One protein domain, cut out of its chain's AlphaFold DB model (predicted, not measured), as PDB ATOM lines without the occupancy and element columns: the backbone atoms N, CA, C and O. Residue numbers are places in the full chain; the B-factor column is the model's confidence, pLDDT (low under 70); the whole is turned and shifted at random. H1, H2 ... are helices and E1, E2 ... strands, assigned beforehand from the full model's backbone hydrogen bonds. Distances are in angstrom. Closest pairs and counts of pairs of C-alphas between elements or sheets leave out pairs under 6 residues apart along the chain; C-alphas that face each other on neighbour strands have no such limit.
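Overview. This is residues 98 to 147 of the 155 residues of an uncharacterized protein of Candidatus Aenigmarchaeota archaeon (UniProt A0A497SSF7). Look for two hairpins set together: a hairpin of two strands, E1 and E2, and a hairpin of two helices, H1 and H2, whose start of H1 and later part of H2 lie near the strands. The far end of the helical hairpin, at Gly 112, and the stretch after E2, at Asp 145, make the two ends of the long axis. The printed part has 50 residues, with two named helices and then two named strands, in the order H1, H2, E1, E2; the sheet's order is E1 - E2, antiparallel, and the class is mixed, helices and strands. The whole is compact, with a radius of gyration of the C-alphas of 10.5 A, and elongated in outline, spanning 34 by 20 by 16 A.

Arrangement. Begin at the sheet, where E1, residues 130 to 135, and E2, residues 138 to 141, form a hairpin of antiparallel neighbours, with 148 degrees between their directions. Find N 132 and O 140 at 2.9 A, and N 140 and O 132 at 3.0 A, both within hydrogen-bond range. Residues 98 to 99, before H1, residues 100 to 109, form a short antiparallel pairing with residues 130 to 131 of E1. The closest C-alphas of H1 and E1 are those of Arg 100 and Lys 130, 5.5 A apart. H1 and E2 are apart. For H2, residues 112 to 124, and E2, the closest C-alphas are those of Ile 121 and Tyr 139, 7.1 A apart. H1 and H2 touch and form a helical hairpin, at a shallow tilt of 31 degrees, opposite ways; their closest C-alphas, of Ala 107 and Lys 115, are 4.7 A apart. In H1 every O i to N i+4 pair is within hydrogen-bond range; in H2, 8 of 9 are.

Along the chain. Find C-alpha 130 at (29.045, 4.709, -19.403); from there E1 runs 15.6 A to C-alpha 135. E2 runs 10.3 A from C-alpha 138 to C-alpha 141 at (34.627, 5.083, -17.157). Go back to C-alpha 100 at (25.341, 3.839, -15.426), where H1 begins; it runs 14.3 A to C-alpha 109. H2, the longest helix, covers 18.8 A from C-alpha 112 to C-alpha 124.

Size, cuts and confidence. Look at Gly 112 and Asp 145 for the two C-alphas farthest apart, 34.7 A. The printed part runs from residue 98 to 147 and has no cut. The links H1 to H2, H2 to E1 and E1 to E2 are tight. The mean pLDDT of the printed part is 93.0, and no printed residue is under 70.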
ATOM      1  N   VAL A  98      28.656  -0.650 -20.678       94.75
ATOM      2  CA  VAL A  98      27.607  -0.735 -19.666       94.75
ATOM      3  C   VAL A  98      27.196   0.673 -19.253       94.75
ATOM      4  O   VAL A  98      28.018   1.467 -18.800       94.75
ATOM      5  N   ALA A  99      25.915   0.998 -19.404       96.00
ATOM      6  CA  ALA A  99      25.367   2.274 -18.953       96.00
ATOM      7  C   ALA A  99      25.308   2.355 -17.419       96.00
ATOM      8  O   ALA A  99      25.096   1.345 -16.741       96.00
ATOM      9  N   ARG A 100      25.417   3.569 -16.870       96.56
ATOM     10  CA  ARG A 100      25.341   3.839 -15.426       96.56
ATOM     11  C   ARG A 100      24.089   3.248 -14.786       96.56
ATOM     12  O   ARG A 100      24.186   2.661 -13.714       96.56
ATOM     13  N   ASP A 101      22.933   3.355 -15.435       97.00
ATOM     14  CA  ASP A 101      21.676   2.843 -14.877       97.00
ATOM     15  C   ASP A 101      21.666   1.317 -14.748       97.00
ATOM     16  O   ASP A 101      21.127   0.784 -13.781       97.00
ATOM     17  N   LYS A 102      22.367   0.605 -15.639       95.12
ATOM     18  CA  LYS A 102      22.583  -0.837 -15.482       95.12
ATOM     19  C   LYS A 102      23.487  -1.135 -14.282       95.12
ATOM     20  O   LYS A 102      23.203  -2.071 -13.546       95.12
ATOM     21  N   ILE A 103      24.526  -0.330 -14.034       95.25
ATOM     22  CA  ILE A 103      25.364  -0.464 -12.825       95.25
ATOM     23  C   ILE A 103      24.555  -0.180 -11.549       95.25
ATOM     24  O   ILE A 103      24.710  -0.907 -10.574       95.25
ATOM     25  N   LYS A 104      23.666   0.824 -11.550       96.44
ATOM     26  CA  LYS A 104      22.749   1.089 -10.421       96.44
ATOM     27  C   LYS A 104      21.854  -0.112 -10.135       96.44
ATOM     28  O   LYS A 104      21.833  -0.589  -9.006       96.44
ATOM     29  N   LEU A 105      21.202  -0.652 -11.166       95.88
ATOM     30  CA  LEU A 105      20.357  -1.838 -11.029       95.88
ATOM     31  C   LEU A 105      21.143  -3.037 -10.476       95.88
ATOM     32  O   LEU A 105      20.656  -3.758  -9.607       95.88
ATOM     33  N   LEU A 106      22.380  -3.239 -10.940       93.94
ATOM     34  CA  LEU A 106      23.260  -4.284 -10.415       93.94
ATOM     35  C   LEU A 106      23.649  -4.024  -8.952       93.94
ATOM     36  O   LEU A 106      23.666  -4.958  -8.162       93.94
ATOM     37  N   ALA A 107      23.897  -2.777  -8.547       94.31
ATOM     38  CA  ALA A 107      24.164  -2.435  -7.146       94.31
ATOM     39  C   ALA A 107      22.954  -2.694  -6.228       94.31
ATOM     40  O   ALA A 107      23.118  -3.045  -5.058       94.31
ATOM     41  N   GLU A 108      21.736  -2.531  -6.742       94.44
ATOM     42  CA  GLU A 108      20.505  -2.785  -5.990       94.44
ATOM     43  C   GLU A 108      20.213  -4.281  -5.842       94.44
ATOM     44  O   GLU A 108      19.836  -4.724  -4.755       94.44
ATOM     45  N   THR A 109      20.420  -5.048  -6.917       94.94
ATOM     46  CA  THR A 109      20.004  -6.458  -7.024       94.94
ATOM     47  C   THR A 109      21.096  -7.476  -6.685       94.94
ATOM     48  O   THR A 109      20.768  -8.592  -6.282       94.94
ATOM     49  N   ALA A 110      22.380  -7.126  -6.815       93.12
ATOM     50  CA  ALA A 110      23.480  -8.024  -6.474       93.12
ATOM     51  C   ALA A 110      23.577  -8.262  -4.958       93.12
ATOM     52  O   ALA A 110      23.100  -7.472  -4.137       93.12
ATOM     53  N   ASN A 111      24.241  -9.351  -4.569       92.31
ATOM     54  CA  ASN A 111      24.443  -9.718  -3.172       92.31
ATOM     55  C   ASN A 111      25.926  -9.646  -2.772       92.31
ATOM     56  O   ASN A 111      26.829  -9.576  -3.606       92.31
ATOM     57  N   GLY A 112      26.167  -9.602  -1.458       91.88
ATOM     58  CA  GLY A 112      27.503  -9.695  -0.870       91.88
ATOM     59  C   GLY A 112      28.537  -8.760  -1.507       91.88
ATOM     60  O   GLY A 112      28.386  -7.539  -1.505       91.88
ATOM     61  N   TYR A 113      29.608  -9.359  -2.027       90.88
ATOM     62  CA  TYR A 113      30.775  -8.655  -2.558       90.88
ATOM     63  C   TYR A 113      30.486  -7.870  -3.849       90.88
ATOM     64  O   TYR A 113      30.972  -6.751  -4.009       90.88
ATOM     65  N   GLU A 114      29.649  -8.398  -4.743       91.00
ATOM     66  CA  GLU A 114      29.327  -7.738  -6.014       91.00
ATOM     67  C   GLU A 114      28.594  -6.411  -5.795       91.00
ATOM     68  O   GLU A 114      28.920  -5.399  -6.419       91.00
ATOM     69  N   LYS A 115      27.661  -6.378  -4.839       94.69
ATOM     70  CA  LYS A 115      26.968  -5.146  -4.443       94.69
ATOM     71  C   LYS A 115      27.939  -4.057  -3.992       94.69
ATOM     72  O   LYS A 115      27.769  -2.889  -4.356       94.69
ATOM     73  N   VAL A 116      28.962  -4.433  -3.221       94.00
ATOM     74  CA  VAL A 116      30.008  -3.506  -2.760       94.00
ATOM     75  C   VAL A 116      30.787  -2.947  -3.949       94.00
ATOM     76  O   VAL A 116      31.007  -1.739  -4.009       94.00
ATOM     77  N   ILE A 117      31.147  -3.789  -4.920       93.75
ATOM     78  CA  ILE A 117      31.841  -3.364  -6.142       93.75
ATOM     79  C   ILE A 117      31.007  -2.351  -6.928       93.75
ATOM     80  O   ILE A 117      31.496  -1.262  -7.224       93.75
ATOM     81  N   TYR A 118      29.753  -2.676  -7.257       95.12
ATOM     82  CA  TYR A 118      28.911  -1.793  -8.070       95.12
ATOM     83  C   TYR A 118      28.634  -0.462  -7.369       95.12
ATOM     84  O   TYR A 118      28.739   0.596  -7.991       95.12
ATOM     85  N   SER A 119      28.375  -0.500  -6.060       95.50
ATOM     86  CA  SER A 119      28.217   0.714  -5.253       95.50
ATOM     87  C   SER A 119      29.488   1.565  -5.278       95.50
ATOM     88  O   SER A 119      29.417   2.776  -5.476       95.50
ATOM     89  N   ARG A 120      30.663   0.937  -5.149       95.00
ATOM     90  CA  ARG A 120      31.953   1.629  -5.196       95.00
ATOM     91  C   ARG A 120      32.225   2.269  -6.555       95.00
ATOM     92  O   ARG A 120      32.654   3.411  -6.588       95.00
ATOM     93  N   ILE A 121      31.903   1.603  -7.662       94.75
ATOM     94  CA  ILE A 121      32.038   2.183  -9.011       94.75
ATOM     95  C   ILE A 121      31.222   3.477  -9.140       94.75
ATOM     96  O   ILE A 121      31.711   4.471  -9.677       94.75
ATOM     97  N   LEU A 122      29.988   3.487  -8.627       95.88
ATOM     98  CA  LEU A 122      29.110   4.660  -8.688       95.88
ATOM     99  C   LEU A 122      29.599   5.821  -7.813       95.88
ATOM    100  O   LEU A 122      29.329   6.972  -8.169       95.88
ATOM    101  N   LEU A 123      30.284   5.512  -6.705       96.00
ATOM    102  CA  LEU A 123      30.897   6.473  -5.783       96.00
ATOM    103  C   LEU A 123      32.215   7.036  -6.326       96.00
ATOM    104  O   LEU A 123      32.397   8.251  -6.317       96.00
ATOM    105  N   ASP A 124      33.102   6.171  -6.822       95.44
ATOM    106  CA  ASP A 124      34.418   6.541  -7.355       95.44
ATOM    107  C   ASP A 124      34.271   7.365  -8.650       95.44
ATOM    108  O   ASP A 124      35.066   8.265  -8.925       95.44
ATOM    109  N   PHE A 125      33.210   7.111  -9.428       95.50
ATOM    110  CA  PHE A 125      32.929   7.791 -10.694       95.50
ATOM    111  C   PHE A 125      31.504   8.375 -10.729       95.50
ATOM    112  O   PHE A 125      30.629   7.889 -11.460       95.50
ATOM    113  N   PRO A 126      31.228   9.453  -9.970       94.56
ATOM    114  CA  PRO A 126      29.869   9.963  -9.779       94.56
ATOM    115  C   PRO A 126      29.268  10.609 -11.035       94.56
ATOM    116  O   PRO A 126      28.050  10.660 -11.168       94.56
ATOM    117  N   LYS A 127      30.115  11.074 -11.963       94.88
ATOM    118  CA  LYS A 127      29.716  11.770 -13.199       94.88
ATOM    119  C   LYS A 127      29.781  10.900 -14.461       94.88
ATOM    120  O   LYS A 127      29.519  11.399 -15.544       94.88
ATOM    121  N   ALA A 128      30.190   9.636 -14.347       95.88
ATOM    122  CA  ALA A 128      30.343   8.763 -15.508       95.88
ATOM    123  C   ALA A 128      29.002   8.131 -15.911       95.88
ATOM    124  O   ALA A 128      28.355   7.475 -15.085       95.88
ATOM    125  N   ASP A 129      28.637   8.291 -17.187       96.19
ATOM    126  CA  ASP A 129      27.389   7.779 -17.772       96.19
ATOM    127  C   ASP A 129      27.525   6.370 -18.358       96.19
ATOM    128  O   ASP A 129      26.551   5.616 -18.433       96.19
ATOM    129  N   LYS A 130      28.733   6.001 -18.787       96.75
ATOM    130  CA  LYS A 130      29.045   4.709 -19.403       96.75
ATOM    131  C   LYS A 130      30.371   4.182 -18.879       96.75
ATOM    132  O   LYS A 130      31.284   4.945 -18.567       96.75
ATOM    133  N   PHE A 131      30.468   2.865 -18.826       95.94
ATOM    134  CA  PHE A 131      31.623   2.121 -18.349       95.94
ATOM    135  C   PHE A 131      31.945   1.002 -19.327       95.94
ATOM    136  O   PHE A 131      31.065   0.553 -20.054       95.94
ATOM    137  N   TYR A 132      33.170   0.500 -19.297       93.62
ATOM    138  CA  TYR A 132      33.512  -0.776 -19.917       93.62
ATOM    139  C   TYR A 132      34.215  -1.687 -18.917       93.62
ATOM    140  O   TYR A 132      34.837  -1.220 -17.953       93.62
ATOM    141  N   GLN A 133      34.099  -2.995 -19.129       87.00
ATOM    142  CA  GLN A 133      34.641  -3.996 -18.220       87.00
ATOM    143  C   GLN A 133      36.068  -4.396 -18.626       87.00
ATOM    144  O   GLN A 133      36.292  -5.211 -19.518       87.00
ATOM    145  N   LYS A 134      37.068  -3.853 -17.927       80.44
ATOM    146  CA  LYS A 134      38.486  -4.166 -18.176       80.44
ATOM    147  C   LYS A 134      38.879  -5.555 -17.659       80.44
ATOM    148  O   LYS A 134      39.808  -6.170 -18.173       80.44
ATOM    149  N   GLY A 135      38.168  -6.068 -16.660       78.25
ATOM    150  CA  GLY A 135      38.395  -7.384 -16.065       78.25
ATOM    151  C   GLY A 135      37.217  -7.814 -15.200       78.25
ATOM    152  O   GLY A 135      36.234  -7.083 -15.075       78.25
ATOM    153  N   ILE A 136      37.304  -8.996 -14.589       80.50
ATOM    154  CA  ILE A 136      36.280  -9.477 -13.651       80.50
ATOM    155  C   ILE A 136      36.071  -8.403 -12.577       80.50
ATOM    156  O   ILE A 136      37.013  -8.039 -11.880       80.50
ATOM    157  N   HIS A 137      34.857  -7.850 -12.509       82.38
ATOM    158  CA  HIS A 137      34.477  -6.785 -11.573       82.38
ATOM    159  C   HIS A 137      35.292  -5.474 -11.639       82.38
ATOM    160  O   HIS A 137      35.157  -4.625 -10.761       82.38
ATOM    161  N   ILE A 138      36.089  -5.257 -12.690       87.00
ATOM    162  CA  ILE A 138      36.858  -4.020 -12.889       87.00
ATOM    163  C   ILE A 138      36.206  -3.217 -14.008       87.00
ATOM    164  O   ILE A 138      36.320  -3.568 -15.185       87.00
ATOM    165  N   TYR A 139      35.564  -2.114 -13.635       91.25
ATOM    166  CA  TYR A 139      34.902  -1.199 -14.557       91.25
ATOM    167  C   TYR A 139      35.676   0.108 -14.645       91.25
ATOM    168  O   TYR A 139      36.125   0.650 -13.638       91.25
ATOM    169  N   THR A 140      35.847   0.608 -15.862       92.94
ATOM    170  CA  THR A 140      36.515   1.885 -16.133       92.94
ATOM    171  C   THR A 140      35.520   2.818 -16.822       92.94
ATOM    172  O   THR A 140      34.795   2.350 -17.706       92.94
ATOM    173  N   PRO A 141      35.433   4.105 -16.436       95.44
ATOM    174  CA  PRO A 141      34.627   5.083 -17.157       95.44
ATOM    175  C   PRO A 141      35.008   5.138 -18.632       95.44
ATOM    176  O   PRO A 141      36.189   5.072 -18.980       95.44
ATOM    177  N   LEU A 142      34.007   5.266 -19.496       94.94
ATOM    178  CA  LEU A 142      34.244   5.482 -20.913       94.94
ATOM    179  C   LEU A 142      34.827   6.887 -21.129       94.94
ATOM    180  O   LEU A 142      34.196   7.880 -20.778       94.94
ATOM    181  N   ASP A 143      36.012   6.946 -21.728       93.75
ATOM    182  CA  ASP A 143      36.704   8.168 -22.138       93.75
ATOM    183  C   ASP A 143      36.749   8.196 -23.672       93.75
ATOM    184  O   ASP A 143      37.530   7.466 -24.284       93.75
ATOM    185  N   THR A 144      35.875   8.987 -24.297       89.44
ATOM    186  CA  THR A 144      35.700   9.027 -25.761       89.44
ATOM    187  C   THR A 144      36.899   9.602 -26.511       89.44
ATOM    188  O   THR A 144      37.052   9.353 -27.708       89.44
ATOM    189  N   ASP A 145      37.786  10.319 -25.817       90.88
ATOM    190  CA  ASP A 145      39.023  10.821 -26.415       90.88
ATOM    191  C   ASP A 145      40.049   9.693 -26.572       90.88
ATOM    192  O   ASP A 145      40.891   9.724 -27.468       90.88
ATOM    193  N   LYS A 146      39.959   8.657 -25.727       91.69
ATOM    194  CA  LYS A 146      40.869   7.500 -25.727       91.69
ATOM    195  C   LYS A 146      40.242   6.219 -26.269       91.69
ATOM    196  O   LYS A 146      40.966   5.256 -26.519       91.69
ATOM    197  N   ILE A 147      38.920   6.176 -26.409       94.56
ATOM    198  CA  ILE A 147      38.161   4.975 -26.758       94.56
ATOM    199  C   ILE A 147      37.216   5.280 -27.913       94.56
ATOM    200  O   ILE A 147      36.390   6.186 -27.828       94.56
TER     201      ILE A 147